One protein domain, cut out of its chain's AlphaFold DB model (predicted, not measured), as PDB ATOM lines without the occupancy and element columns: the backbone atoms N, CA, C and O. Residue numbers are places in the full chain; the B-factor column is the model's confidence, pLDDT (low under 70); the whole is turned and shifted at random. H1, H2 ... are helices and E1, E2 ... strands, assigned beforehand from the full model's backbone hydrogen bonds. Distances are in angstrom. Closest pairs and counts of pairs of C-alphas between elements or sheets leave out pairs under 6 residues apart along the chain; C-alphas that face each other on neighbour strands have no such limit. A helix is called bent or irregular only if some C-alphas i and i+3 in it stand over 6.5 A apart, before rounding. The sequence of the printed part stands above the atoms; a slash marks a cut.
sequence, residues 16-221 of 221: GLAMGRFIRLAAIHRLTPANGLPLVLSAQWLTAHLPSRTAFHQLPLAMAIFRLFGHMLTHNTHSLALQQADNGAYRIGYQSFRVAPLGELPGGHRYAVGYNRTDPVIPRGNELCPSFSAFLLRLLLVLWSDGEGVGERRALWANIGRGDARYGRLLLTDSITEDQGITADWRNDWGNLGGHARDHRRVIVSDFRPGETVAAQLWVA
ATOM      1  N   GLY A  16     217.869 194.892  96.428       68.19
ATOM      2  CA  GLY A  16     218.677 195.549  95.397       68.19
ATOM      3  C   GLY A  16     220.137 195.080  95.324       68.19
ATOM      4  O   GLY A  16     220.633 194.847  94.224       68.19
ATOM      5  N   LEU A  17     220.822 194.878  96.458       78.38
ATOM      6  CA  LEU A  17     222.201 194.368  96.473       78.38
ATOM      7  C   LEU A  17     222.265 192.933  95.938       78.38
ATOM      8  O   LEU A  17     223.133 192.602  95.129       78.38
ATOM      9  N   ALA A  18     221.314 192.095  96.355       81.88
ATOM     10  CA  ALA A  18     221.203 190.726  95.869       81.88
ATOM     11  C   ALA A  18     220.941 190.676  94.351       81.88
ATOM     12  O   ALA A  18     221.583 189.905  93.639       81.88
ATOM     13  N   MET A  19     220.070 191.551  93.838       88.94
ATOM     14  CA  MET A  19     219.784 191.646  92.401       88.94
ATOM     15  C   MET A  19     220.978 192.171  91.598       88.94
ATOM     16  O   MET A  19     221.256 191.651  90.520       88.94
ATOM     17  N   GLY A  20     221.738 193.135  92.128       86.88
ATOM     18  CA  GLY A  20     222.976 193.603  91.495       86.88
ATOM     19  C   GLY A  20     224.020 192.488  91.347       86.88
ATOM     20  O   GLY A  20     224.602 192.319  90.276       86.88
ATOM     21  N   ARG A  21     224.201 191.669  92.393       86.06
ATOM     22  CA  ARG A  21     225.068 190.475  92.360       86.06
ATOM     23  C   ARG A  21     224.590 189.451  91.332       86.06
ATOM     24  O   ARG A  21     225.397 188.931  90.567       86.06
ATOM     25  N   PHE A  22     223.285 189.194  91.286       90.25
ATOM     26  CA  PHE A  22     222.691 188.297  90.301       90.25
ATOM     27  C   PHE A  22     222.933 188.776  88.862       90.25
ATOM     28  O   PHE A  22     223.389 187.989  88.042       90.25
ATOM     29  N   ILE A  23     222.690 190.059  88.557       90.88
ATOM     30  CA  ILE A  23     222.913 190.636  87.217       90.88
ATOM     31  C   ILE A  23     224.370 190.474  86.788       90.88
ATOM     32  O   ILE A  23     224.647 190.113  85.645       90.88
ATOM     33  N   ARG A  24     225.306 190.713  87.712       87.88
ATOM     34  CA  ARG A  24     226.726 190.517  87.446       87.88
ATOM     35  C   ARG A  24     227.025 189.069  87.065       87.88
ATOM     36  O   ARG A  24     227.573 188.835  85.997       87.88
ATOM     37  N   LEU A  25     226.623 188.111  87.896       86.38
ATOM     38  CA  LEU A  25     226.839 186.690  87.612       86.38
ATOM     39  C   LEU A  25     226.158 186.272  86.304       86.38
ATOM     40  O   LEU A  25     226.731 185.519  85.523       86.38
ATOM     41  N   ALA A  26     224.968 186.805  86.022       89.69
ATOM     42  CA  ALA A  26     224.256 186.543  84.779       89.69
ATOM     43  C   ALA A  26     225.061 187.015  83.557       89.69
ATOM     44  O   ALA A  26     225.043 186.343  82.529       89.69
ATOM     45  N   ALA A  27     225.810 188.118  83.668       88.12
ATOM     46  CA  ALA A  27     226.692 188.591  82.604       88.12
ATOM     47  C   ALA A  27     227.885 187.651  82.366       88.12
ATOM     48  O   ALA A  27     228.176 187.332  81.214       88.12
ATOM     49  N   ILE A  28     228.537 187.145  83.423       82.31
ATOM     50  CA  ILE A  28     229.618 186.151  83.270       82.31
ATOM     51  C   ILE A  28     229.092 184.857  82.647       82.31
ATOM     52  O   ILE A  28     229.717 184.302  81.743       82.31
ATOM     53  N   HIS A  29     227.902 184.425  83.061       82.88
ATOM     54  CA  HIS A  29     227.219 183.278  82.473       82.88
ATOM     55  C   HIS A  29     226.575 183.570  81.106       82.88
ATOM     56  O   HIS A  29     225.831 182.737  80.595       82.88
ATOM     57  N   ARG A  30     226.875 184.724  80.489       87.62
ATOM     58  CA  ARG A  30     226.396 185.128  79.154       87.62
ATOM     59  C   ARG A  30     224.875 185.046  78.995       87.62
ATOM     60  O   ARG A  30     224.369 184.824  77.901       87.62
ATOM     61  N   LEU A  31     224.150 185.255  80.091       90.12
ATOM     62  CA  LEU A  31     222.693 185.338  80.091       90.12
ATOM     63  C   LEU A  31     222.215 186.739  79.703       90.12
ATOM     64  O   LEU A  31     221.059 186.912  79.330       90.12
ATOM     65  N   THR A  32     223.071 187.756  79.823       91.25
ATOM     66  CA  THR A  32     222.774 189.124  79.378       91.25
ATOM     67  C   THR A  32     222.881 189.248  77.856       91.25
ATOM     68  O   THR A  32     223.576 188.443  77.231       91.25
ATOM     69  N   PRO A  33     222.268 190.273  77.238       86.88
ATOM     70  CA  PRO A  33     222.415 190.489  75.803       86.88
ATOM     71  C   PRO A  33     223.883 190.732  75.409       86.88
ATOM     72  O   PRO A  33     224.718 191.077  76.247       86.88
ATOM     73  N   ALA A  34     224.208 190.572  74.121       82.88
ATOM     74  CA  ALA A  34     225.590 190.624  73.618       82.88
ATOM     75  C   ALA A  34     226.311 191.965  73.862       82.88
ATOM     76  O   ALA A  34     227.538 192.009  73.889       82.88
ATOM     77  N   ASN A  35     225.561 193.053  74.058       81.44
ATOM     78  CA  ASN A  35     226.100 194.362  74.433       81.44
ATOM     79  C   ASN A  35     226.508 194.457  75.921       81.44
ATOM     80  O   ASN A  35     227.104 195.455  76.315       81.44
ATOM     81  N   GLY A  36     226.237 193.427  76.727       82.69
ATOM     82  CA  GLY A  36     226.705 193.291  78.102       82.69
ATOM     83  C   GLY A  36     225.988 194.196  79.108       82.69
ATOM     84  O   GLY A  36     224.772 194.373  79.070       82.69
ATOM     85  N   LEU A  37     226.759 194.718  80.067       86.69
ATOM     86  CA  LEU A  37     226.302 195.655  81.098       86.69
ATOM     87  C   LEU A  37     226.673 197.104  80.718       86.69
ATOM     88  O   LEU A  37     227.719 197.304  80.100       86.69
ATOM     89  N   PRO A  38     225.893 198.123  81.140       89.19
ATOM     90  CA  PRO A  38     224.719 198.040  82.011       89.19
ATOM     91  C   PRO A  38     223.453 197.579  81.277       89.19
ATOM     92  O   PRO A  38     223.280 197.819  80.086       89.19
ATOM     93  N   LEU A  39     222.525 196.975  82.020       89.25
ATOM     94  CA  LEU A  39     221.184 196.702  81.510       89.25
ATOM     95  C   LEU A  39     220.393 198.015  81.418       89.25
ATOM     96  O   LEU A  39     220.232 198.713  82.420       89.25
ATOM     97  N   VAL A  40     219.889 198.341  80.227       90.00
ATOM     98  CA  VAL A  40     219.156 199.589  79.964       90.00
ATOM     99  C   VAL A  40     217.668 199.294  79.808       90.00
ATOM    100  O   VAL A  40     217.255 198.605  78.880       90.00
ATOM    101  N   LEU A  41     216.853 199.839  80.713       87.62
ATOM    102  CA  LEU A  41     215.394 199.727  80.661       87.62
ATOM    103  C   LEU A  41     214.806 200.863  79.821       87.62
ATOM    104  O   LEU A  41     215.110 202.033  80.058       87.62
ATOM    105  N   SER A  42     213.929 200.540  78.870       89.25
ATOM    106  CA  SER A  42     213.220 201.571  78.110       89.25
ATOM    107  C   SER A  42     212.102 202.201  78.947       89.25
ATOM    108  O   SER A  42     211.438 201.533  79.745       89.25
ATOM    109  N   ALA A  43     211.852 203.496  78.732       87.75
ATOM    110  CA  ALA A  43     210.745 204.198  79.382       87.75
ATOM    111  C   ALA A  43     209.392 203.542  79.054       87.75
ATOM    112  O   ALA A  43     208.546 203.385  79.930       87.75
ATOM    113  N   GLN A  44     209.216 203.080  77.813       89.12
ATOM    114  CA  GLN A  44     208.009 202.375  77.385       89.12
ATOM    115  C   GLN A  44     207.803 201.063  78.157       89.12
ATOM    116  O   GLN A  44     206.683 200.770  78.577       89.12
ATOM    117  N   TRP A  45     208.873 200.292  78.384       87.56
ATOM    118  CA  TRP A  45     208.798 199.053  79.157       87.56
ATOM    119  C   TRP A  45     208.400 199.314  80.608       87.56
ATOM    120  O   TRP A  45     207.512 198.637  81.131       87.56
ATOM    121  N   LEU A  46     209.021 200.320  81.233       87.31
ATOM    122  CA  LEU A  46     208.702 200.744  82.596       87.31
ATOM    123  C   LEU A  46     207.235 201.158  82.725       87.31
ATOM    124  O   LEU A  46     206.562 200.693  83.637       87.31
ATOM    125  N   THR A  47     206.708 201.947  81.790       85.94
ATOM    126  CA  THR A  47     205.294 202.350  81.808       85.94
ATOM    127  C   THR A  47     204.348 201.156  81.651       85.94
ATOM    128  O   THR A  47     203.332 201.086  82.338       85.94
ATOM    129  N   ALA A  48     204.683 200.186  80.794       85.19
ATOM    130  CA  ALA A  48     203.846 199.006  80.567       85.19
ATOM    131  C   ALA A  48     203.849 198.015  81.747       85.19
ATOM    132  O   ALA A  48     202.831 197.387  82.030       85.19
ATOM    133  N   HIS A  49     204.978 197.873  82.448       81.19
ATOM    134  CA  HIS A  49     205.163 196.855  83.496       81.19
ATOM    135  C   HIS A  49     205.146 197.416  84.919       81.19
ATOM    136  O   HIS A  49     205.126 196.655  85.888       81.19
ATOM    137  N   LEU A  50     205.128 198.740  85.046       83.12
ATOM    138  CA  LEU A  50     205.056 199.476  86.300       83.12
ATOM    139  C   LEU A  50     204.061 200.649  86.167       83.12
ATOM    140  O   LEU A  50     204.402 201.788  86.489       83.12
ATOM    141  N   PRO A  51     202.811 200.395  85.712       77.19
ATOM    142  CA  PRO A  51     201.849 201.456  85.391       77.19
ATOM    143  C   PRO A  51     201.423 202.263  86.622       77.19
ATOM    144  O   PRO A  51     200.935 203.384  86.508       77.19
ATOM    145  N   SER A  52     201.584 201.696  87.820       83.00
ATOM    146  CA  SER A  52     201.343 202.389  89.079       83.00
ATOM    147  C   SER A  52     202.223 201.842  90.199       83.00
ATOM    148  O   SER A  52     202.662 200.688  90.180       83.00
ATOM    149  N   ARG A  53     202.404 202.659  91.242       82.56
ATOM    150  CA  ARG A  53     203.034 202.232  92.498       82.56
ATOM    151  C   ARG A  53     202.303 201.032  93.107       82.56
ATOM    152  O   ARG A  53     202.951 200.131  93.620       82.56
ATOM    153  N   THR A  54     200.974 200.998  93.034       84.44
ATOM    154  CA  THR A  54     200.167 199.900  93.584       84.44
ATOM    155  C   THR A  54     200.432 198.586  92.859       84.44
ATOM    156  O   THR A  54     200.629 197.575  93.522       84.44
ATOM    157  N   ALA A  55     200.520 198.602  91.524       79.94
ATOM    158  CA  ALA A  55     200.851 197.414  90.733       79.94
ATOM    159  C   ALA A  55     202.237 196.848  91.091       79.94
ATOM    160  O   ALA A  55     202.418 195.636  91.149       79.94
ATOM    161  N   PHE A  56     203.205 197.716  91.403       81.31
ATOM    162  CA  PHE A  56     204.528 197.285  91.859       81.31
ATOM    163  C   PHE A  56     204.482 196.550  93.209       81.31
ATOM    164  O   PHE A  56     205.167 195.547  93.383       81.31
ATOM    165  N   HIS A  57     203.633 197.003  94.138       83.88
ATOM    166  CA  HIS A  57     203.472 196.388  95.465       83.88
ATOM    167  C   HIS A  57     202.613 195.116  95.470       83.88
ATOM    168  O   HIS A  57     202.467 194.495  96.520       83.88
ATOM    169  N   GLN A  58     202.059 194.702  94.325       87.50
ATOM    170  CA  GLN A  58     201.361 193.413  94.203       87.50
ATOM    171  C   GLN A  58     202.323 192.221  94.238       87.50
ATOM    172  O   GLN A  58     201.906 191.102  94.526       87.50
ATOM    173  N   LEU A  59     203.607 192.457  93.959       91.25
ATOM    174  CA  LEU A  59     204.655 191.454  94.054       91.25
ATOM    175  C   LEU A  59     205.582 191.763  95.234       91.25
ATOM    176  O   LEU A  59     205.824 192.930  95.554       91.25
ATOM    177  N   PRO A  60     206.180 190.731  95.848       93.50
ATOM    178  CA  PRO A  60     207.333 190.923  96.714       93.50
ATOM    179  C   PRO A  60     208.424 191.725  95.993       93.50
ATOM    180  O   PRO A  60     208.693 191.487  94.815       93.50
ATOM    181  N   LEU A  61     209.072 192.657  96.699       93.44
ATOM    182  CA  LEU A  61     210.015 193.619  96.113       93.44
ATOM    183  C   LEU A  61     211.089 192.961  95.234       93.44
ATOM    184  O   LEU A  61     211.348 193.432  94.132       93.44
ATOM    185  N   ALA A  62     211.698 191.865  95.693       94.06
ATOM    186  CA  ALA A  62     212.717 191.138  94.939       94.06
ATOM    187  C   ALA A  62     212.174 190.597  93.601       94.06
ATOM    188  O   ALA A  62     212.829 190.717  92.566       94.06
ATOM    189  N   MET A  63     210.947 190.069  93.599       95.06
ATOM    190  CA  MET A  63     210.277 189.589  92.385       95.06
ATOM    191  C   MET A  63     209.892 190.742  91.461       95.06
ATOM    192  O   MET A  63     210.053 190.630  90.248       95.06
ATOM    193  N   ALA A  64     209.424 191.859  92.022       92.81
ATOM    194  CA  ALA A  64     209.090 193.054  91.260       92.81
ATOM    195  C   ALA A  64     210.332 193.638  90.564       92.81
ATOM    196  O   ALA A  64     210.288 193.941  89.374       92.81
ATOM    197  N   ILE A  65     211.460 193.717  91.279       92.38
ATOM    198  CA  ILE A  65     212.752 194.140  90.725       92.38
ATOM    199  C   ILE A  65     213.206 193.174  89.624       92.38
ATOM    200  O   ILE A  65     213.556 193.622  88.536       92.38
ATOM    201  N   PHE A  66     213.156 191.858  89.854       94.69
ATOM    202  CA  PHE A  66     213.531 190.884  88.827       94.69
ATOM    203  C   PHE A  66     212.631 190.965  87.591       94.69
ATOM    204  O   PHE A  66     213.131 190.907  86.473       94.69
ATOM    205  N   ARG A  67     211.317 191.172  87.751       93.25
ATOM    206  CA  ARG A  67     210.379 191.341  86.627       93.25
ATOM    207  C   ARG A  67     210.795 192.476  85.689       93.25
ATOM    208  O   ARG A  67     210.577 192.372  84.484       93.25
ATOM    209  N   LEU A  68     211.417 193.530  86.221       92.12
ATOM    210  CA  LEU A  68     211.871 194.659  85.415       92.12
ATOM    211  C   LEU A  68     212.941 194.262  84.407       92.12
ATOM    212  O   LEU A  68     212.869 194.719  83.272       92.12
ATOM    213  N   PHE A  69     213.893 193.407  84.786       92.94
ATOM    214  CA  PHE A  69     215.044 193.097  83.936       92.94
ATOM    215  C   PHE A  69     215.125 191.652  83.443       92.94
ATOM    216  O   PHE A  69     215.838 191.393  82.481       92.94
ATOM    217  N   GLY A  70     214.393 190.712  84.043       94.31
ATOM    218  CA  GLY A  70     214.469 189.285  83.718       94.31
ATOM    219  C   GLY A  70     214.144 188.983  82.256       94.31
ATOM    220  O   GLY A  70     214.722 188.073  81.675       94.31
ATOM    221  N   HIS A  71     213.297 189.804  81.624       93.88
ATOM    222  CA  HIS A  71     212.973 189.683  80.201       93.88
ATOM    223  C   HIS A  71     214.177 189.914  79.269       93.88
ATOM    224  O   HIS A  71     214.194 189.364  78.172       93.88
ATOM    225  N   MET A  72     215.179 190.689  79.708       94.25
ATOM    226  CA  MET A  72     216.417 190.939  78.959       94.25
ATOM    227  C   MET A  72     217.419 189.786  79.072       94.25
ATOM    228  O   MET A  72     218.419 189.779  78.361       94.25
ATOM    229  N   LEU A  73     217.185 188.839  79.981       94.12
ATOM    230  CA  LEU A  73     218.068 187.702  80.190       94.12
ATOM    231  C   LEU A  73     217.591 186.511  79.363       94.12
ATOM    232  O   LEU A  73     216.390 186.243  79.296       94.12
ATOM    233  N   THR A  74     218.527 185.786  78.757       93.00
ATOM    234  CA  THR A  74     218.246 184.645  77.881       93.00
ATOM    235  C   THR A  74     219.115 183.450  78.254       93.00
ATOM    236  O   THR A  74     220.324 183.582  78.399       93.00
ATOM    237  N   HIS A  75     218.512 182.269  78.364       90.62
ATOM    238  CA  HIS A  75     219.219 180.988  78.469       90.62
ATOM    239  C   HIS A  75     218.716 180.071  77.358       90.62
ATOM    240  O   HIS A  75     217.506 179.917  77.209       90.62
ATOM    241  N   ASN A  76     219.621 179.497  76.557       86.50
ATOM    242  CA  ASN A  76     219.282 178.605  75.439       86.50
ATOM    243  C   ASN A  76     218.129 179.142  74.575       86.50
ATOM    244  O   ASN A  76     217.136 178.450  74.390       86.50
ATOM    245  N   THR A  77     218.238 180.403  74.130       84.88
ATOM    246  CA  THR A  77     217.231 181.169  73.352       84.88
ATOM    247  C   THR A  77     215.907 181.501  74.057       84.88
ATOM    248  O   THR A  77     215.077 182.213  73.494       84.88
ATOM    249  N   HIS A  78     215.717 181.085  75.311       89.25
ATOM    250  CA  HIS A  78     214.512 181.362  76.089       89.25
ATOM    251  C   HIS A  78     214.707 182.551  77.025       89.25
ATOM    252  O   HIS A  78     215.650 182.592  77.814       89.25
ATOM    253  N   SER A  79     213.764 183.495  76.984       93.06
ATOM    254  CA  SER A  79     213.730 184.608  77.932       93.06
ATOM    255  C   SER A  79     213.505 184.106  79.361       93.06
ATOM    256  O   SER A  79     212.663 183.238  79.614       93.06
ATOM    257  N   LEU A  80     214.213 184.703  80.316       95.75
ATOM    258  CA  LEU A  80     214.041 184.476  81.751       95.75
ATOM    259  C   LEU A  80     213.063 185.491  82.370       95.75
ATOM    260  O   LEU A  80     213.162 185.835  83.549       95.75
ATOM    261  N   ALA A  81     212.098 185.975  81.585       95.81
ATOM    262  CA  ALA A  81     211.009 186.804  82.083       95.81
ATOM    263  C   ALA A  81     210.232 186.088  83.201       95.81
ATOM    264  O   ALA A  81     209.912 184.902  83.100       95.81
ATOM    265  N   LEU A  82     209.886 186.836  84.253       95.75
ATOM    266  CA  LEU A  82     208.969 186.358  85.284       95.75
ATOM    267  C   LEU A  82     207.545 186.332  84.727       95.75
ATOM    268  O   LEU A  82     206.987 187.374  84.381       95.75
ATOM    269  N   GLN A  83     206.959 185.143  84.688       94.81
ATOM    270  CA  GLN A  83     205.593 184.895  84.247       94.81
ATOM    271  C   GLN A  83     204.750 184.430  85.436       94.81
ATOM    272  O   GLN A  83     205.244 183.719  86.311       94.81
ATOM    273  N   GLN A  84     203.481 184.828  85.463       92.81
ATOM    274  CA  GLN A  84     202.497 184.359  86.434       92.81
ATOM    275  C   GLN A  84     201.475 183.486  85.704       92.81
ATOM    276  O   GLN A  84     201.034 183.846  84.616       92.81
ATOM    277  N   ALA A  85     201.141 182.336  86.282       89.69
ATOM    278  CA  ALA A  85     200.110 181.431  85.793       89.69
ATOM    279  C   ALA A  85     198.791 181.648  86.551       89.69
ATOM    280  O   ALA A  85     198.790 182.125  87.690       89.69
ATOM    281  N   ASP A  86     197.675 181.232  85.949       87.56
ATOM    282  CA  ASP A  86     196.323 181.443  86.493       87.56
ATOM    283  C   ASP A  86     196.095 180.754  87.848       87.56
ATOM    284  O   ASP A  86     195.274 181.184  88.653       87.56
ATOM    285  N   ASN A  87     196.866 179.706  88.144       88.00
ATOM    286  CA  ASN A  87     196.823 178.986  89.417       88.00
ATOM    287  C   ASN A  87     197.646 179.657  90.538       88.00
ATOM    288  O   ASN A  87     197.888 179.040  91.575       88.00
ATOM    289  N   GLY A  88     198.129 180.886  90.324       87.12
ATOM    290  CA  GLY A  88     198.956 181.627  91.279       87.12
ATOM    291  C   GLY A  88     200.421 181.183  91.337       87.12
ATOM    292  O   GLY A  88     201.197 181.753  92.108       87.12
ATOM    293  N   ALA A  89     200.824 180.193  90.532       94.19
ATOM    294  CA  ALA A  89     202.224 179.828  90.372       94.19
ATOM    295  C   ALA A  89     202.969 180.853  89.508       94.19
ATOM    296  O   ALA A  89     202.388 181.583  88.704       94.19
ATOM    297  N   TYR A  90     204.287 180.866  89.651       96.50
ATOM    298  CA  TYR A  90     205.191 181.682  88.860       96.50
ATOM    299  C   TYR A  90     206.126 180.799  88.049       96.50
ATOM    300  O   TYR A  90     206.388 179.648  88.404       96.50
ATOM    301  N   ARG A  91     206.656 181.357  86.963       96.06
ATOM    302  CA  ARG A  91     207.591 180.684  86.070       96.06
ATOM    303  C   ARG A  91     208.708 181.628  85.632       96.06
ATOM    304  O   ARG A  91     208.455 182.792  85.333       96.06
ATOM    305  N   ILE A  92     209.934 181.107  85.570       95.94
ATOM    306  CA  ILE A  92     211.100 181.748  84.944       95.94
ATOM    307  C   ILE A  92     211.790 180.707  84.058       95.94
ATOM    308  O   ILE A  92     212.183 179.646  84.548       95.94
ATOM    309  N   GLY A  93     211.937 180.974  82.758       92.19
ATOM    310  CA  GLY A  93     212.438 179.967  81.814       92.19
ATOM    311  C   GLY A  93     211.534 178.730  81.825       92.19
ATOM    312  O   GLY A  93     210.339 178.857  81.577       92.19
ATOM    313  N   TYR A  94     212.066 177.553  82.162       90.88
ATOM    314  CA  TYR A  94     211.288 176.315  82.370       90.88
ATOM    315  C   TYR A  94     210.976 176.008  83.843       90.88
ATOM    316  O   TYR A  94     210.491 174.927  84.169       90.88
ATOM    317  N   GLN A  95     211.287 176.933  84.751       93.12
ATOM    318  CA  GLN A  95     211.241 176.691  86.189       93.12
ATOM    319  C   GLN A  95     209.972 177.264  86.799       93.12
ATOM    320  O   GLN A  95     209.852 178.479  86.944       93.12
ATOM    321  N   SER A  96     209.052 176.376  87.176       95.12
ATOM    322  CA  SER A  96     207.836 176.721  87.917       95.12
ATOM    323  C   SER A  96     208.083 176.710  89.426       95.12
ATOM    324  O   SER A  96     208.783 175.837  89.942       95.12
ATOM    325  N   PHE A  97     207.500 177.666  90.140       96.12
ATOM    326  CA  PHE A  97     207.616 177.812  91.591       96.12
ATOM    327  C   PHE A  97     206.410 178.560  92.169       96.12
ATOM    328  O   PHE A  97     205.560 179.068  91.437       96.12
ATOM    329  N   ARG A  98     206.335 178.647  93.498       95.50
ATOM    330  CA  ARG A  98     205.339 179.464  94.207       95.50
ATOM    331  C   ARG A  98     206.012 180.356  95.246       95.50
ATOM    332  O   ARG A  98     207.205 180.232  95.496       95.50
ATOM    333  N   VAL A  99     205.246 181.246  95.863       95.44
ATOM    334  CA  VAL A  99     205.683 181.992  97.049       95.44
ATOM    335  C   VAL A  99     205.071 181.305  98.264       95.44
ATOM    336  O   VAL A  99     203.859 181.118  98.293       95.44
ATOM    337  N   ALA A 100     205.884 180.896  99.239       93.44
ATOM    338  CA  ALA A 100     205.369 180.346 100.493       93.44
ATOM    339  C   ALA A 100     205.064 181.490 101.464       93.44
ATOM    340  O   ALA A 100     206.008 182.127 101.930       93.44
ATOM    341  N   PRO A 101     203.794 181.765 101.804       93.31
ATOM    342  CA  PRO A 101     203.477 182.698 102.873       93.31
ATOM    343  C   PRO A 101     203.986 182.164 104.217       93.31
ATOM    344  O   PRO A 101     204.040 180.958 104.451       93.31
ATOM    345  N   LEU A 102     204.299 183.074 105.144       93.31
ATOM    346  CA  LEU A 102     204.814 182.718 106.471       93.31
ATOM    347  C   LEU A 102     203.920 181.707 107.213       93.31
ATOM    348  O   LEU A 102     204.442 180.826 107.886       93.31
ATOM    349  N   GLY A 103     202.594 181.811 107.067       93.25
ATOM    350  CA  GLY A 103     201.635 180.917 107.726       93.25
ATOM    351  C   GLY A 103     201.647 179.468 107.223       93.25
ATOM    352  O   GLY A 103     201.117 178.598 107.901       93.25
ATOM    353  N   GLU A 104     202.259 179.192 106.068       91.94
ATOM    354  CA  GLU A 104     202.432 177.826 105.554       91.94
ATOM    355  C   GLU A 104     203.717 177.152 106.054       91.94
ATOM    356  O   GLU A 104     203.901 175.950 105.866       91.94
ATOM    357  N   LEU A 105     204.626 177.905 106.682       92.19
ATOM    358  CA  LEU A 105     205.840 177.337 107.256       92.19
ATOM    359  C   LEU A 105     205.525 176.762 108.647       92.19
ATOM    360  O   LEU A 105     204.949 177.475 109.472       92.19
ATOM    361  N   PRO A 106     205.924 175.509 108.952       89.62
ATOM    362  CA  PRO A 106     205.710 174.927 110.274       89.62
ATOM    363  C   PRO A 106     206.292 175.786 111.404       89.62
ATOM    364  O   PRO A 106     207.310 176.466 111.239       89.62
ATOM    365  N   GLY A 107     205.684 175.713 112.589       89.44
ATOM    366  CA  GLY A 107     206.217 176.367 113.784       89.44
ATOM    367  C   GLY A 107     207.661 175.932 114.059       89.44
ATOM    368  O   GLY A 107     207.973 174.744 114.040       89.44
ATOM    369  N   GLY A 108     208.560 176.895 114.273       85.81
ATOM    370  CA  GLY A 108     209.991 176.623 114.468       85.81
ATOM    371  C   GLY A 108     210.761 176.277 113.187       85.81
ATOM    372  O   GLY A 108     211.959 176.001 113.259       85.81
ATOM    373  N   HIS A 109     210.123 176.325 112.010       86.56
ATOM    374  CA  HIS A 109     210.818 176.124 110.745       86.56
ATOM    375  C   HIS A 109     211.907 177.188 110.557       86.56
ATOM    376  O   HIS A 109     211.694 178.384 110.762       86.56
ATOM    377  N   ARG A 110     213.090 176.764 110.109       85.94
ATOM    378  CA  ARG A 110     214.268 177.635 110.024       85.94
ATOM    379  C   ARG A 110     214.050 178.884 109.172       85.94
ATOM    380  O   ARG A 110     214.562 179.937 109.516       85.94
ATOM    381  N   TYR A 111     213.301 178.770 108.078       90.00
ATOM    382  CA  TYR A 111     212.998 179.916 107.208       90.00
ATOM    383  C   TYR A 111     211.815 180.762 107.694       90.00
ATOM    384  O   TYR A 111     211.571 181.829 107.143       90.00
ATOM    385  N   ALA A 112     211.087 180.313 108.724       90.81
ATOM    386  CA  ALA A 112     210.142 181.178 109.425       90.81
ATOM    387  C   ALA A 112     210.905 182.183 110.307       90.81
ATOM    388  O   ALA A 112     210.541 183.358 110.380       90.81
ATOM    389  N   VAL A 113     212.015 181.744 110.918       84.94
ATOM    390  CA  VAL A 113     212.934 182.602 111.675       84.94
ATOM    391  C   VAL A 113     213.705 183.502 110.703       84.94
ATOM    392  O   VAL A 113     214.660 183.077 110.061       84.94
ATOM    393  N   GLY A 114     213.280 184.760 110.589       83.56
ATOM    394  CA  GLY A 114     213.867 185.726 109.653       83.56
ATOM    395  C   GLY A 114     213.177 185.785 108.288       83.56
ATOM    396  O   GLY A 114     213.767 186.290 107.336       83.56
ATOM    397  N   TYR A 115     211.939 185.291 108.187       90.81
ATOM    398  CA  TYR A 115     211.134 185.414 106.975       90.81
ATOM    399  C   TYR A 115     211.050 186.873 106.500       90.81
ATOM    400  O   TYR A 115     210.583 187.755 107.227       90.81
ATOM    401  N   ASN A 116     211.446 187.123 105.253       91.50
ATOM    402  CA  ASN A 116     211.415 188.448 104.653       91.50
ATOM    403  C   ASN A 116     210.272 188.553 103.633       91.50
ATOM    404  O   ASN A 116     210.333 187.981 102.552       91.50
ATOM    405  N   ARG A 117     209.241 189.355 103.927       92.19
ATOM    406  CA  ARG A 117     208.109 189.570 102.998       92.19
ATOM    407  C   ARG A 117     208.519 190.216 101.670       92.19
ATOM    408  O   ARG A 117     207.811 190.059 100.683       92.19
ATOM    409  N   THR A 118     209.633 190.944 101.649       92.75
ATOM    410  CA  THR A 118     210.146 191.617 100.445       92.75
ATOM    411  C   THR A 118     211.010 190.701  99.574       92.75
ATOM    412  O   THR A 118     211.177 190.973  98.388       92.75
ATOM    413  N   ASP A 119     211.512 189.599 100.136       94.00
ATOM    414  CA  ASP A 119     212.290 188.565  99.452       94.00
ATOM    415  C   ASP A 119     211.901 187.185 100.025       94.00
ATOM    416  O   ASP A 119     212.589 186.658 100.900       94.00
ATOM    417  N   PRO A 120     210.730 186.651  99.633       95.31
ATOM    418  CA  PRO A 120     210.052 185.593 100.372       95.31
ATOM    419  C   PRO A 120     210.603 184.207 100.059       95.31
ATOM    420  O   PRO A 120     211.268 183.991  99.049       95.31
ATOM    421  N   VAL A 121     210.254 183.247 100.911       95.62
ATOM    422  CA  VAL A 121     210.601 181.834 100.742       95.62
ATOM    423  C   VAL A 121     209.958 181.275  99.470       95.62
ATOM    424  O   VAL A 121     208.764 181.471  99.230       95.62
ATOM    425  N   ILE A 122     210.745 180.542  98.681       96.19
ATOM    426  CA  ILE A 122     210.318 179.970  97.398       96.19
ATOM    427  C   ILE A 122     210.349 178.438  97.454       96.19
ATOM    428  O   ILE A 122     211.439 177.856  97.476       96.19
ATOM    429  N   PRO A 123     209.181 177.768  97.445       94.38
ATOM    430  CA  PRO A 123     209.074 176.337  97.191       94.38
ATOM    431  C   PRO A 123     209.123 176.037  95.692       94.38
ATOM    432  O   PRO A 123     208.440 176.678  94.886       94.38
ATOM    433  N   ARG A 124     209.870 174.995  95.335       92.56
ATOM    434  CA  ARG A 124     209.925 174.398  94.000       92.56
ATOM    435  C   ARG A 124     210.033 172.881  94.141       92.56
ATOM    436  O   ARG A 124     211.099 172.362  94.455       92.56
ATOM    437  N   GLY A 125     208.939 172.164  93.877       90.00
ATOM    438  CA  GLY A 125     208.892 170.711  94.061       90.00
ATOM    439  C   GLY A 125     209.252 170.330  95.501       90.00
ATOM    440  O   GLY A 125     208.606 170.797  96.431       90.00
ATOM    441  N   ASN A 126     210.319 169.545  95.658       90.94
ATOM    442  CA  ASN A 126     210.842 169.082  96.952       90.94
ATOM    443  C   ASN A 126     211.909 170.017  97.550       90.94
ATOM    444  O   ASN A 126     212.647 169.632  98.454       90.94
ATOM    445  N   GLU A 127     212.089 171.204  96.975       92.31
ATOM    446  CA  GLU A 127     213.133 172.142  97.365       92.31
ATOM    447  C   GLU A 127     212.533 173.448  97.869       92.31
ATOM    448  O   GLU A 127     211.567 173.976  97.320       92.31
ATOM    449  N   LEU A 128     213.173 174.014  98.884       93.50
ATOM    450  CA  LEU A 128     212.773 175.244  99.534       93.50
ATOM    451  C   LEU A 128     213.977 176.181  99.625       93.50
ATOM    452  O   LEU A 128     214.980 175.871 100.273       93.50
ATOM    453  N   CYS A 129     213.884 177.337  98.978       93.44
ATOM    454  CA  CYS A 129     214.887 178.394  99.082       93.44
ATOM    455  C   CYS A 129     214.442 179.415 100.141       93.44
ATOM    456  O   CYS A 129     213.265 179.781 100.157       93.44
ATOM    457  N   PRO A 130     215.349 179.907 101.004       93.19
ATOM    458  CA  PRO A 130     215.012 180.843 102.079       93.19
ATOM    459  C   PRO A 130     214.522 182.201 101.566       93.19
ATOM    460  O   PRO A 130     213.888 182.935 102.318       93.19
ATOM    461  N   SER A 131     214.829 182.540 100.312       94.44
ATOM    462  CA  SER A 131     214.401 183.774  99.664       94.44
ATOM    463  C   SER A 131     214.313 183.604  98.141       94.44
ATOM    464  O   SER A 131     214.846 182.636  97.583       94.44
ATOM    465  N   PHE A 132     213.674 184.551  97.452       95.88
ATOM    466  CA  PHE A 132     213.603 184.585  95.994       95.88
ATOM    467  C   PHE A 132     214.964 184.906  95.371       95.88
ATOM    468  O   PHE A 132     215.345 184.293  94.377       95.88
ATOM    469  N   SER A 133     215.756 185.780  95.990       93.88
ATOM    470  CA  SER A 133     217.130 186.033  95.538       93.88
ATOM    471  C   SER A 133     218.013 184.779  95.638       93.88
ATOM    472  O   SER A 133     218.767 184.480  94.712       93.88
ATOM    473  N   ALA A 134     217.894 184.005  96.727       92.31
ATOM    474  CA  ALA A 134     218.606 182.732  96.876       92.31
ATOM    475  C   ALA A 134     218.155 181.706  95.824       92.31
ATOM    476  O   ALA A 134     218.983 180.991  95.255       92.31
ATOM    477  N   PHE A 135     216.855 181.680  95.520       95.12
ATOM    478  CA  PHE A 135     216.298 180.873  94.440       95.12
ATOM    479  C   PHE A 135     216.902 181.242  93.077       95.12
ATOM    480  O   PHE A 135     217.382 180.352  92.377       95.12
ATOM    481  N   LEU A 136     216.963 182.530  92.723       95.25
ATOM    482  CA  LEU A 136     217.566 182.995  91.468       95.25
ATOM    483  C   LEU A 136     219.046 182.625  91.345       95.25
ATOM    484  O   LEU A 136     219.459 182.102  90.311       95.25
ATOM    485  N   LEU A 137     219.837 182.856  92.398       91.88
ATOM    486  CA  LEU A 137     221.249 182.464  92.419       91.88
ATOM    487  C   LEU A 137     221.400 180.958  92.218       91.88
ATOM    488  O   LEU A 137     222.250 180.516  91.452       91.88
ATOM    489  N   ARG A 138     220.541 180.154  92.849       90.81
ATOM    490  CA  ARG A 138     220.539 178.711  92.631       90.81
ATOM    491  C   ARG A 138     220.220 178.352  91.178       90.81
ATOM    492  O   ARG A 138     220.912 177.499  90.628       90.81
ATOM    493  N   LEU A 139     219.192 178.950  90.567       92.56
ATOM    494  CA  LEU A 139     218.855 178.675  89.165       92.56
ATOM    495  C   LEU A 139     220.039 178.987  88.247       92.56
ATOM    496  O   LEU A 139     220.419 178.144  87.437       92.56
ATOM    497  N   LEU A 140     220.671 180.143  88.449       90.88
ATOM    498  CA  LEU A 140     221.843 180.571  87.695       90.88
ATOM    499  C   LEU A 140     223.000 179.575  87.807       90.88
ATOM    500  O   LEU A 140     223.565 179.172  86.799       90.88
ATOM    501  N   LEU A 141     223.316 179.138  89.027       85.88
ATOM    502  CA  LEU A 141     224.478 178.293  89.314       85.88
ATOM    503  C   LEU A 141     224.305 176.801  88.991       85.88
ATOM    504  O   LEU A 141     225.290 176.062  89.063       85.88
ATOM    505  N   VAL A 142     223.068 176.343  88.780       85.00
ATOM    506  CA  VAL A 142     222.734 174.915  88.614       85.00
ATOM    507  C   VAL A 142     222.138 174.614  87.248       85.00
ATOM    508  O   VAL A 142     222.387 173.541  86.715       85.00
ATOM    509  N   LEU A 143     221.287 175.500  86.732       87.38
ATOM    510  CA  LEU A 143     220.478 175.233  85.542       87.38
ATOM    511  C   LEU A 143     220.811 176.153  84.374       87.38
ATOM    512  O   LEU A 143     220.482 175.802  83.248       87.38
ATOM    513  N   TRP A 144     221.395 177.324  84.634       88.38
ATOM    514  CA  TRP A 144     221.780 178.275  83.587       88.38
ATOM    515  C   TRP A 144     223.298 178.404  83.431       88.38
ATOM    516  O   TRP A 144     223.774 179.284  82.718       88.38
ATOM    517  N   SER A 145     224.062 177.544  84.108       79.62
ATOM    518  CA  SER A 145     225.524 177.573  84.127       79.62
ATOM    519  C   SER A 145     226.181 176.965  82.888       79.62
ATOM    520  O   SER A 145     227.376 177.167  82.701       79.62
ATOM    521  N   ASP A 146     225.418 176.260  82.054       76.06
ATOM    522  CA  ASP A 146     225.871 175.439  80.926       76.06
ATOM    523  C   ASP A 146     225.727 176.107  79.543       76.06
ATOM    524  O   ASP A 146     225.831 175.434  78.519       76.06
ATOM    525  N   GLY A 147     225.484 177.421  79.494       65.38
ATOM    526  CA  GLY A 147     225.311 178.154  78.237       65.38
ATOM    527  C   GLY A 147     226.514 178.049  77.285       65.38
ATOM    528  O   GLY A 147     227.669 177.967  77.711       65.38
ATOM    529  N   GLU A 148     226.256 178.093  75.971       58.47
ATOM    530  CA  GLU A 148     227.297 178.002  74.937       58.47
ATOM    531  C   GLU A 148     228.445 179.011  75.164       58.47
ATOM    532  O   GLU A 148     228.261 180.228  75.261       58.47
ATOM    533  N   GLY A 149     229.674 178.494  75.247       57.91
ATOM    534  CA  GLY A 149     230.884 179.293  75.465       57.91
ATOM    535  C   GLY A 149     231.138 179.723  76.917       57.91
ATOM    536  O   GLY A 149     232.168 180.343  77.182       57.91
ATOM    537  N   VAL A 150     230.260 179.353  77.851       61.19
ATOM    538  CA  VAL A 150     230.490 179.384  79.300       61.19
ATOM    539  C   VAL A 150     230.730 177.947  79.729       61.19
ATOM    540  O   VAL A 150     229.858 177.281  80.270       61.19
ATOM    541  N   GLY A 151     231.900 177.402  79.398       55.69
ATOM    542  CA  GLY A 151     232.219 176.045  79.832       55.69
ATOM    543  C   GLY A 151     232.076 175.958  81.352       55.69
ATOM    544  O   GLY A 151     232.721 176.736  82.059       55.69
ATOM    545  N   GLU A 152     231.249 175.033  81.857       56.41
ATOM    546  CA  GLU A 152     231.223 174.694  83.280       56.41
ATOM    547  C   GLU A 152     232.621 174.218  83.673       56.41
ATOM    548  O   GLU A 152     232.966 173.038  83.578       56.41
ATOM    549  N   ARG A 153     233.464 175.135  84.137       54.56
ATOM    550  CA  ARG A 153     234.731 174.768  84.746       54.56
ATOM    551  C   ARG A 153     234.477 174.633  86.231       54.56
ATOM    552  O   ARG A 153     234.719 175.546  87.014       54.56
ATOM    553  N   ARG A 154     233.931 173.477  86.618       58.44
ATOM    554  CA  ARG A 154     233.839 173.089  88.027       58.44
ATOM    555  C   ARG A 154     235.256 173.054  88.598       58.44
ATOM    556  O   ARG A 154     235.971 172.076  88.424       58.44
ATOM    557  N   ALA A 155     235.665 174.149  89.237       57.44
ATOM    558  CA  ALA A 155     237.022 174.301  89.750       57.44
ATOM    559  C   ALA A 155     237.285 173.367  90.939       57.44
ATOM    560  O   ALA A 155     238.382 172.834  91.074       57.44
ATOM    561  N   LEU A 156     236.270 173.146  91.781       63.34
ATOM    562  CA  LEU A 156     236.370 172.283  92.950       63.34
ATOM    563  C   LEU A 156     235.019 171.635  93.268       63.34
ATOM    564  O   LEU A 156     233.977 172.290  93.266       63.34
ATOM    565  N   TRP A 157     235.043 170.341  93.578       66.12
ATOM    566  CA  TRP A 157     233.916 169.624  94.164       66.12
ATOM    567  C   TRP A 157     234.388 168.925  95.429       66.12
ATOM    568  O   TRP A 157     235.355 168.170  95.389       66.12
ATOM    569  N   ALA A 158     233.707 169.180  96.541       69.62
ATOM    570  CA  ALA A 158     233.968 168.509  97.801       69.62
ATOM    571  C   ALA A 158     232.638 168.026  98.377       69.62
ATOM    572  O   ALA A 158     231.748 168.827  98.650       69.62
ATOM    573  N   ASN A 159     232.503 166.715  98.562       71.12
ATOM    574  CA  ASN A 159     231.399 166.153  99.326       71.12
ATOM    575  C   ASN A 159     231.788 166.180 100.808       71.12
ATOM    576  O   ASN A 159     232.715 165.483 101.221       71.12
ATOM    577  N   ILE A 160     231.108 167.015 101.590       71.38
ATOM    578  CA  ILE A 160     231.270 167.063 103.041       71.38
ATOM    579  C   ILE A 160     230.058 166.343 103.618       71.38
ATOM    580  O   ILE A 160     229.019 166.952 103.823       71.38
ATOM    581  N   GLY A 161     230.174 165.034 103.836       70.56
ATOM    582  CA  GLY A 161     229.044 164.223 104.277       70.56
ATOM    583  C   GLY A 161     228.482 164.651 105.640       70.56
ATOM    584  O   GLY A 161     229.170 165.236 106.472       70.56
ATOM    585  N   ARG A 162     227.228 164.272 105.910       71.38
ATOM    586  CA  ARG A 162     226.469 164.637 107.125       71.38
ATOM    587  C   ARG A 162     227.159 164.297 108.458       71.38
ATOM    588  O   ARG A 162     226.847 164.914 109.470       71.38
ATOM    589  N   GLY A 163     228.047 163.300 108.470       78.19
ATOM    590  CA  GLY A 163     228.817 162.898 109.654       78.19
ATOM    591  C   GLY A 163     230.055 163.758 109.928       78.19
ATOM    592  O   GLY A 163     230.676 163.616 110.977       78.19
ATOM    593  N   ASP A 164     230.429 164.643 109.004       79.31
ATOM    594  CA  ASP A 164     231.586 165.516 109.147       79.31
ATOM    595  C   ASP A 164     231.236 166.728 110.024       79.31
ATOM    596  O   ASP A 164     230.265 167.446 109.771       79.31
ATOM    597  N   ALA A 165     232.052 167.012 111.041       78.88
ATOM    598  CA  ALA A 165     231.854 168.162 111.924       78.88
ATOM    599  C   ALA A 165     231.827 169.507 111.165       78.88
ATOM    600  O   ALA A 165     231.198 170.471 111.614       78.88
ATOM    601  N   ARG A 166     232.474 169.576 109.994       78.56
ATOM    602  CA  ARG A 166     232.485 170.749 109.112       78.56
ATOM    603  C   ARG A 166     231.151 170.959 108.404       78.56
ATOM    604  O   ARG A 166     230.837 172.103 108.099       78.56
ATOM    605  N   TYR A 167     230.350 169.912 108.189       73.75
ATOM    606  CA  TYR A 167     229.025 170.022 107.564       73.75
ATOM    607  C   TYR A 167     228.108 170.931 108.389       73.75
ATOM    608  O   TYR A 167     227.555 171.911 107.888       73.75
ATOM    609  N   GLY A 168     228.019 170.661 109.696       72.38
ATOM    610  CA  GLY A 168     227.262 171.494 110.628       72.38
ATOM    611  C   GLY A 168     227.832 172.909 110.734       72.38
ATOM    612  O   GLY A 168     227.074 173.874 110.822       72.38
ATOM    613  N   ARG A 169     229.159 173.061 110.664       74.19
ATOM    614  CA  ARG A 169     229.787 174.387 110.700       74.19
ATOM    615  C   ARG A 169     229.457 175.237 109.482       74.19
ATOM    616  O   ARG A 169     228.839 176.291 109.622       74.19
ATOM    617  N   LEU A 170     229.748 174.710 108.299       72.19
ATOM    618  CA  LEU A 170     229.576 175.394 107.023       72.19
ATOM    619  C   LEU A 170     228.120 175.644 106.643       72.19
ATOM    620  O   LEU A 170     227.881 176.559 105.868       72.19
ATOM    621  N   LEU A 171     227.157 174.868 107.149       73.12
ATOM    622  CA  LEU A 171     225.731 175.096 106.881       73.12
ATOM    623  C   LEU A 171     225.023 175.877 107.988       73.12
ATOM    624  O   LEU A 171     224.058 176.591 107.707       73.12
ATOM    625  N   LEU A 172     225.434 175.718 109.251       67.06
ATOM    626  CA  LEU A 172     224.624 176.160 110.393       67.06
ATOM    627  C   LEU A 172     225.238 177.298 111.205       67.06
ATOM    628  O   LEU A 172     224.465 178.056 111.789       67.06
ATOM    629  N   THR A 173     226.567 177.410 111.286       59.09
ATOM    630  CA  THR A 173     227.216 178.276 112.295       59.09
ATOM    631  C   THR A 173     228.203 179.282 111.729       59.09
ATOM    632  O   THR A 173     228.233 180.404 112.229       59.09
ATOM    633  N   ASP A 174     228.927 178.956 110.663       63.44
ATOM    634  CA  ASP A 174     229.859 179.900 110.058       63.44
ATOM    635  C   ASP A 174     229.105 180.814 109.086       63.44
ATOM    636  O   ASP A 174     228.535 180.387 108.071       63.44
ATOM    637  N   SER A 175     229.055 182.100 109.429       69.38
ATOM    638  CA  SER A 175     228.647 183.137 108.491       69.38
ATOM    639  C   SER A 175     229.799 183.378 107.528       69.38
ATOM    640  O   SER A 175     230.811 183.953 107.920       69.38
ATOM    641  N   ILE A 176     229.628 182.963 106.277       74.38
ATOM    642  CA  ILE A 176     230.456 183.470 105.186       74.38
ATOM    643  C   ILE A 176     230.042 184.922 105.010       74.38
ATOM    644  O   ILE A 176     228.882 185.213 104.710       74.38
ATOM    645  N   THR A 177     230.957 185.826 105.331       77.25
ATOM    646  CA  THR A 177     230.701 187.256 105.219       77.25
ATOM    647  C   THR A 177     230.653 187.656 103.751       77.25
ATOM    648  O   THR A 177     231.158 186.955 102.873       77.25
ATOM    649  N   GLU A 178     230.025 188.793 103.461       68.31
ATOM    650  CA  GLU A 178     229.839 189.232 102.077       68.31
ATOM    651  C   GLU A 178     231.154 189.500 101.336       68.31
ATOM    652  O   GLU A 178     231.189 189.432 100.111       68.31
ATOM    653  N   ASP A 179     232.231 189.802 102.061       74.69
ATOM    654  CA  ASP A 179     233.576 189.902 101.506       74.69
ATOM    655  C   ASP A 179     234.164 188.526 101.179       74.69
ATOM    656  O   ASP A 179     234.929 188.427 100.227       74.69
ATOM    657  N   GLN A 180     233.793 187.460 101.892       78.69
ATOM    658  CA  GLN A 180     234.321 186.105 101.692       78.69
ATOM    659  C   GLN A 180     233.613 185.330 100.577       78.69
ATOM    660  O   GLN A 180     234.237 184.488  99.933       78.69
ATOM    661  N   GLY A 181     232.327 185.590 100.347       82.00
ATOM    662  CA  GLY A 181     231.565 184.905  99.310       82.00
ATOM    663  C   GLY A 181     230.077 185.216  99.333       82.00
ATOM    664  O   GLY A 181     229.541 185.756 100.299       82.00
ATOM    665  N   ILE A 182     229.383 184.824  98.265       83.50
ATOM    666  CA  ILE A 182     227.917 184.860  98.206       83.50
ATOM    667  C   ILE A 182     227.382 183.449  98.422       83.50
ATOM    668  O   ILE A 182     227.730 182.527  97.685       83.50
ATOM    669  N   THR A 183     226.491 183.282  99.394       85.19
ATOM    670  CA  THR A 183     225.844 181.997  99.672       85.19
ATOM    671  C   THR A 183     224.467 181.901  99.022       85.19
ATOM    672  O   THR A 183     223.631 182.785  99.202       85.19
ATOM    673  N   ALA A 184     224.205 180.792  98.335       86.94
ATOM    674  CA  ALA A 184     222.878 180.369  97.910       86.94
ATOM    675  C   ALA A 184     222.501 179.093  98.673       86.94
ATOM    676  O   ALA A 184     222.991 178.000  98.372       86.94
ATOM    677  N   ASP A 185     221.649 179.254  99.681       89.06
ATOM    678  CA  ASP A 185     221.169 178.163 100.528       89.06
ATOM    679  C   ASP A 185     219.861 177.595  99.976       89.06
ATOM    680  O   ASP A 185     219.013 178.336  99.476       89.06
ATOM    681  N   TRP A 186     219.663 176.286 100.096       90.06
ATOM    682  CA  TRP A 186     218.357 175.665  99.884       90.06
ATOM    683  C   TRP A 186     218.204 174.414 100.743       90.06
ATOM    684  O   TRP A 186     219.174 173.824 101.210       90.06
ATOM    685  N   ARG A 187     216.959 174.008 100.963       90.44
ATOM    686  CA  ARG A 187     216.594 172.828 101.742       90.44
ATOM    687  C   ARG A 187     215.838 171.869 100.835       90.44
ATOM    688  O   ARG A 187     214.909 172.302 100.168       90.44
ATOM    689  N   ASN A 188     216.221 170.600 100.796       90.38
ATOM    690  CA  ASN A 188     215.429 169.539 100.183       90.38
ATOM    691  C   ASN A 188     214.623 168.844 101.283       90.38
ATOM    692  O   ASN A 188     215.199 168.190 102.154       90.38
ATOM    693  N   ASP A 189     213.311 169.038 101.278       86.88
ATOM    694  CA  ASP A 189     212.388 168.505 102.280       86.88
ATOM    695  C   ASP A 189     211.646 167.249 101.801       86.88
ATOM    696  O   ASP A 189     210.830 166.701 102.538       86.88
ATOM    697  N   TRP A 190     211.937 166.773 100.584       85.69
ATOM    698  CA  TRP A 190     211.247 165.640  99.956       85.69
ATOM    699  C   TRP A 190     209.723 165.822  99.874       85.69
ATOM    700  O   TRP A 190     208.984 164.841  99.876       85.69
ATOM    701  N   GLY A 191     209.250 167.072  99.828       82.56
ATOM    702  CA  GLY A 191     207.827 167.410  99.847       82.56
ATOM    703  C   GLY A 191     207.195 167.368 101.244       82.56
ATOM    704  O   GLY A 191     205.980 167.512 101.367       82.56
ATOM    705  N   ASN A 192     207.990 167.178 102.302       84.69
ATOM    706  CA  ASN A 192     207.532 167.161 103.688       84.69
ATOM    707  C   ASN A 192     208.287 168.197 104.537       84.69
ATOM    708  O   ASN A 192     209.334 167.906 105.120       84.69
ATOM    709  N   LEU A 193     207.689 169.382 104.686       81.06
ATOM    710  CA  LEU A 193     208.227 170.505 105.468       81.06
ATOM    711  C   LEU A 193     208.506 170.173 106.949       81.06
ATOM    712  O   LEU A 193     209.304 170.863 107.584       81.06
ATOM    713  N   GLY A 194     207.858 169.144 107.507       78.06
ATOM    714  CA  GLY A 194     208.086 168.665 108.877       78.06
ATOM    715  C   GLY A 194     209.051 167.476 108.982       78.06
ATOM    716  O   GLY A 194     209.336 167.019 110.086       78.06
ATOM    717  N   GLY A 195     209.527 166.946 107.852       80.12
ATOM    718  CA  GLY A 195     210.336 165.733 107.781       80.12
ATOM    719  C   GLY A 195     211.845 165.953 107.927       80.12
ATOM    720  O   GLY A 195     212.344 167.054 108.174       80.12
ATOM    721  N   HIS A 196     212.608 164.872 107.738       82.75
ATOM    722  CA  HIS A 196     214.070 164.916 107.695       82.75
ATOM    723  C   HIS A 196     214.566 165.587 106.412       82.75
ATOM    724  O   HIS A 196     214.885 164.937 105.416       82.75
ATOM    725  N   ALA A 197     214.658 166.908 106.458       85.81
ATOM    726  CA  ALA A 197     215.167 167.699 105.358       85.81
ATOM    727  C   ALA A 197     216.707 167.679 105.274       85.81
ATOM    728  O   ALA A 197     217.407 167.568 106.287       85.81
ATOM    729  N   ARG A 198     217.234 167.836 104.056       87.25
ATOM    730  CA  ARG A 198     218.663 168.034 103.775       87.25
ATOM    731  C   ARG A 198     218.930 169.495 103.456       87.25
ATOM    732  O   ARG A 198     218.268 170.076 102.603       87.25
ATOM    733  N   ASP A 199     219.884 170.080 104.163       87.56
ATOM    734  CA  ASP A 199     220.345 171.441 103.914       87.56
ATOM    735  C   ASP A 199     221.480 171.407 102.892       87.56
ATOM    736  O   ASP A 199     222.395 170.597 102.996       87.56
ATOM    737  N   HIS A 200     221.423 172.305 101.922       86.75
ATOM    738  CA  HIS A 200     222.425 172.457 100.887       86.75
ATOM    739  C   HIS A 200     222.858 173.918 100.804       86.75
ATOM    740  O   HIS A 200     222.070 174.837 101.047       86.75
ATOM    741  N   ARG A 201     224.113 174.136 100.418       87.12
ATOM    742  CA  ARG A 201     224.679 175.473 100.235       87.12
ATOM    743  C   ARG A 201     225.589 175.489  99.024       87.12
ATOM    744  O   ARG A 201     226.419 174.599  98.843       87.12
ATOM    745  N   ARG A 202     225.458 176.525  98.206       85.06
ATOM    746  CA  ARG A 202     226.471 176.920  97.228       85.06
ATOM    747  C   ARG A 202     227.127 178.201  97.694       85.06
ATOM    748  O   ARG A 202     226.441 179.104  98.159       85.06
ATOM    749  N   VAL A 203     228.442 178.267  97.582       83.38
ATOM    750  CA  VAL A 203     229.233 179.442  97.936       83.38
ATOM    751  C   VAL A 203     229.962 179.895  96.690       83.38
ATOM    752  O   VAL A 203     230.820 179.176  96.192       83.38
ATOM    753  N   ILE A 204     229.628 181.074  96.191       82.50
ATOM    754  CA  ILE A 204     230.401 181.748  95.154       82.50
ATOM    755  C   ILE A 204     231.611 182.372  95.850       82.50
ATOM    756  O   ILE A 204     231.445 183.236  96.709       82.50
ATOM    757  N   VAL A 205     232.808 181.893  95.512       82.50
ATOM    758  CA  VAL A 205     234.082 182.290  96.147       82.50
ATOM    759  C   VAL A 205     234.888 183.275  95.296       82.50
ATOM    760  O   VAL A 205     235.853 183.856  95.776       82.50
ATOM    761  N   SER A 206     234.479 183.470  94.044       78.88
ATOM    762  CA  SER A 206     235.041 184.423  93.083       78.88
ATOM    763  C   SER A 206     233.924 184.881  92.153       78.88
ATOM    764  O   SER A 206     232.980 184.121  91.937       78.88
ATOM    765  N   ASP A 207     234.076 186.074  91.583       72.06
ATOM    766  CA  ASP A 207     233.236 186.716  90.560       72.06
ATOM    767  C   ASP A 207     232.081 187.582  91.058       72.06
ATOM    768  O   ASP A 207     231.129 187.913  90.348       72.06
ATOM    769  N   PHE A 208     232.196 188.016  92.305       70.00
ATOM    770  CA  PHE A 208     231.290 188.992  92.895       70.00
ATOM    771  C   PHE A 208     231.974 190.330  93.195       70.00
ATOM    772  O   PHE A 208     231.280 191.305  93.503       70.00
ATOM    773  N   ARG A 209     233.305 190.421  93.047       74.94
ATOM    774  CA  ARG A 209     234.105 191.627  93.313       74.94
ATOM    775  C   ARG A 209     234.599 192.275  92.019       74.94
ATOM    776  O   ARG A 209     234.909 191.559  91.073       74.94
ATOM    777  N   PRO A 210     234.647 193.617  91.904       71.62
ATOM    778  CA  PRO A 210     235.041 194.312  90.667       71.62
ATOM    779  C   PRO A 210     236.342 193.779  90.042       71.62
ATOM    780  O   PRO A 210     237.317 193.572  90.752       71.62
ATOM    781  N   GLY A 211     236.345 193.557  88.721       74.12
ATOM    782  CA  GLY A 211     237.518 193.093  87.962       74.12
ATOM    783  C   GLY A 211     237.682 191.572  87.841       74.12
ATOM    784  O   GLY A 211     238.442 191.118  86.991       74.12
ATOM    785  N   GLU A 212     236.956 190.782  88.632       76.38
ATOM    786  CA  GLU A 212     236.904 189.326  88.463       76.38
ATOM    787  C   GLU A 212     236.166 188.950  87.162       76.38
ATOM    788  O   GLU A 212     235.180 189.598  86.796       76.38
ATOM    789  N   THR A 213     236.685 187.936  86.458       73.06
ATOM    790  CA  THR A 213     236.178 187.429  85.164       73.06
ATOM    791  C   THR A 213     235.869 185.929  85.181       73.06
ATOM    792  O   THR A 213     235.480 185.361  84.161       73.06
ATOM    793  N   VAL A 214     236.084 185.268  86.323       69.75
ATOM    794  CA  VAL A 214     235.940 183.818  86.487       69.75
ATOM    795  C   VAL A 214     235.089 183.525  87.714       69.75
ATOM    796  O   VAL A 214     235.548 183.706  88.845       69.75
ATOM    797  N   ALA A 215     233.888 182.995  87.477       72.56
ATOM    798  CA  ALA A 215     233.018 182.436  88.506       72.56
ATOM    799  C   ALA A 215     233.591 181.129  89.055       72.56
ATOM    800  O   ALA A 215     233.742 180.142  88.334       72.56
ATOM    801  N   ALA A 216     233.867 181.105  90.359       78.62
ATOM    802  CA  ALA A 216     234.184 179.880  91.081       78.62
ATOM    803  C   ALA A 216     233.157 179.663  92.189       78.62
ATOM    804  O   ALA A 216     232.822 180.588  92.934       78.62
ATOM    805  N   GLN A 217     232.673 178.427  92.313       77.75
ATOM    806  CA  GLN A 217     231.697 178.054  93.329       77.75
ATOM    807  C   GLN A 217     232.054 176.744  94.037       77.75
ATOM    808  O   GLN A 217     232.543 175.801  93.415       77.75
ATOM    809  N   LEU A 218     231.758 176.688  95.333       80.75
ATOM    810  CA  LEU A 218     231.802 175.505  96.188       80.75
ATOM    811  C   LEU A 218     230.376 175.004  96.424       80.75
ATOM    812  O   LEU A 218     229.478 175.795  96.701       80.75
ATOM    813  N   TRP A 219     230.169 173.690  96.369       79.00
ATOM    814  CA  TRP A 219     228.898 173.056  96.717       79.00
ATOM    815  C   TRP A 219     229.054 172.204  97.980       79.00
ATOM    816  O   TRP A 219     230.000 171.429  98.078       79.00
ATOM    817  N   VAL A 220     228.122 172.354  98.922       78.19
ATOM    818  CA  VAL A 220     228.018 171.598 100.177       78.19
ATOM    819  C   VAL A 220     226.657 170.892 100.204       78.19
ATOM    820  O   VAL A 220     225.624 171.544 100.004       78.19
ATOM    821  N   ALA A 221     226.651 169.570 100.410       74.38
ATOM    822  CA  ALA A 221     225.463 168.708 100.377       74.38
ATOM    823  C   ALA A 221     225.592 167.475 101.268       74.38
ATOM    824  O   ALA A 221     226.743 167.068 101.526       74.38
TER     825      ALA A 221
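What this domain is: This is residues 16 to 221 of the 221 residues of an uncharacterized protein of Vitrella brassicaformis (strain CCMP3155) (UniProt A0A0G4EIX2). A strongly twisted sheet of five strands, E4 to E8, has helix H5 packed on one face, near the middle of the domain. H1 lies side by side with H5, and H4 with H1; a small sheet, E1 to E3, meets H4 at its strand E1, and the short helices H2 and H3 lie at the far end from H6, which crosses strand E7. The 206 printed residues run H1 H2 H3 H4 E1 E2 E3 E4 E5 H5 H6 E6 E7 E8, class mixed, with 92 residues, under half, in named elements. Both sheets, ordered E4 E5 E6 E7 E8 and E1 E2 E3, are antiparallel. The whole is compact, with a radius of gyration of the C-alphas of 17.3 A and spans of 55 by 41 by 28 A.

Where its parts are: H1 is residues 16 to 28, 18.8 A long, from C-alpha 16 at (218.677, 195.549, 95.397). H2 is residues 43 to 49, H3 53 to 56, and H4 61 to 72, 18.5 A long. H4 is irregular: C-alphas 68 and 71 are 7.3 A apart. E1 is residues 82 to 84, E2 90 to 92, E3 95 to 97, E4 122 to 124 and E5 127 to 129. H5 is residues 132 to 142, 15.2 A, and H6 165 to 173. E6 is residues 182 to 188, 19.9 A; E7 198 to 206, 25.5 A; E8 216 to 220, ending at C-alpha 220 at (228.018, 171.598, 100.177).

How they stand to each other: H1 touches H5 at a shallow tilt of 14 degrees, the same way; the closest C-alphas are those of Ala 18 and Ser 133, 6.2 A. With residues 16 to 19 alone H1 touches H4, Met 19 to Phe 66, C-alphas 7.2 A apart. H2 and H3 are each close to H4 but not clearly touching. H4 only grazes the sheet E1 E2 E3, a meander of antiparallel neighbours in a row, where N 83 and O 91 are 2.9 A apart and N 90 and O 97 2.8 A. The closest C-alphas of E3 and E4, Phe 97 and Arg 124, are 4.8 A apart. H5 is on the larger sheet, making two layers, helix and sheet; C-alphas 134 and 184 are the closest of H5 and E6, 5.0 A. In that sheet N 122 and O 129 are 3.0 A apart, N 128 and O 187 2.8 A, N 184 and O 202 2.8 A, and N 203 and O 218 2.8 A; E6 E7 E8 is a second meander. H6 is on it too, over E7, at a height over the sheet of 9.7 A, across the strands at 82 degrees to E7 on the local plane. Every O i to N i+4 pair is within hydrogen-bond range in H1, H2, H5 and H6, but 5 of 8 in H4; H3 is too short for one.

The domain as a whole: The farthest C-alphas, Gln 44 and Gly 163, are 55.1 A apart. The printed part has no cut. The links H1 to H2, E3 to E4 and H5 to H6 are long. Mean pLDDT of the printed part is 84.5; 19 residues are under 70, among them 147 to 158.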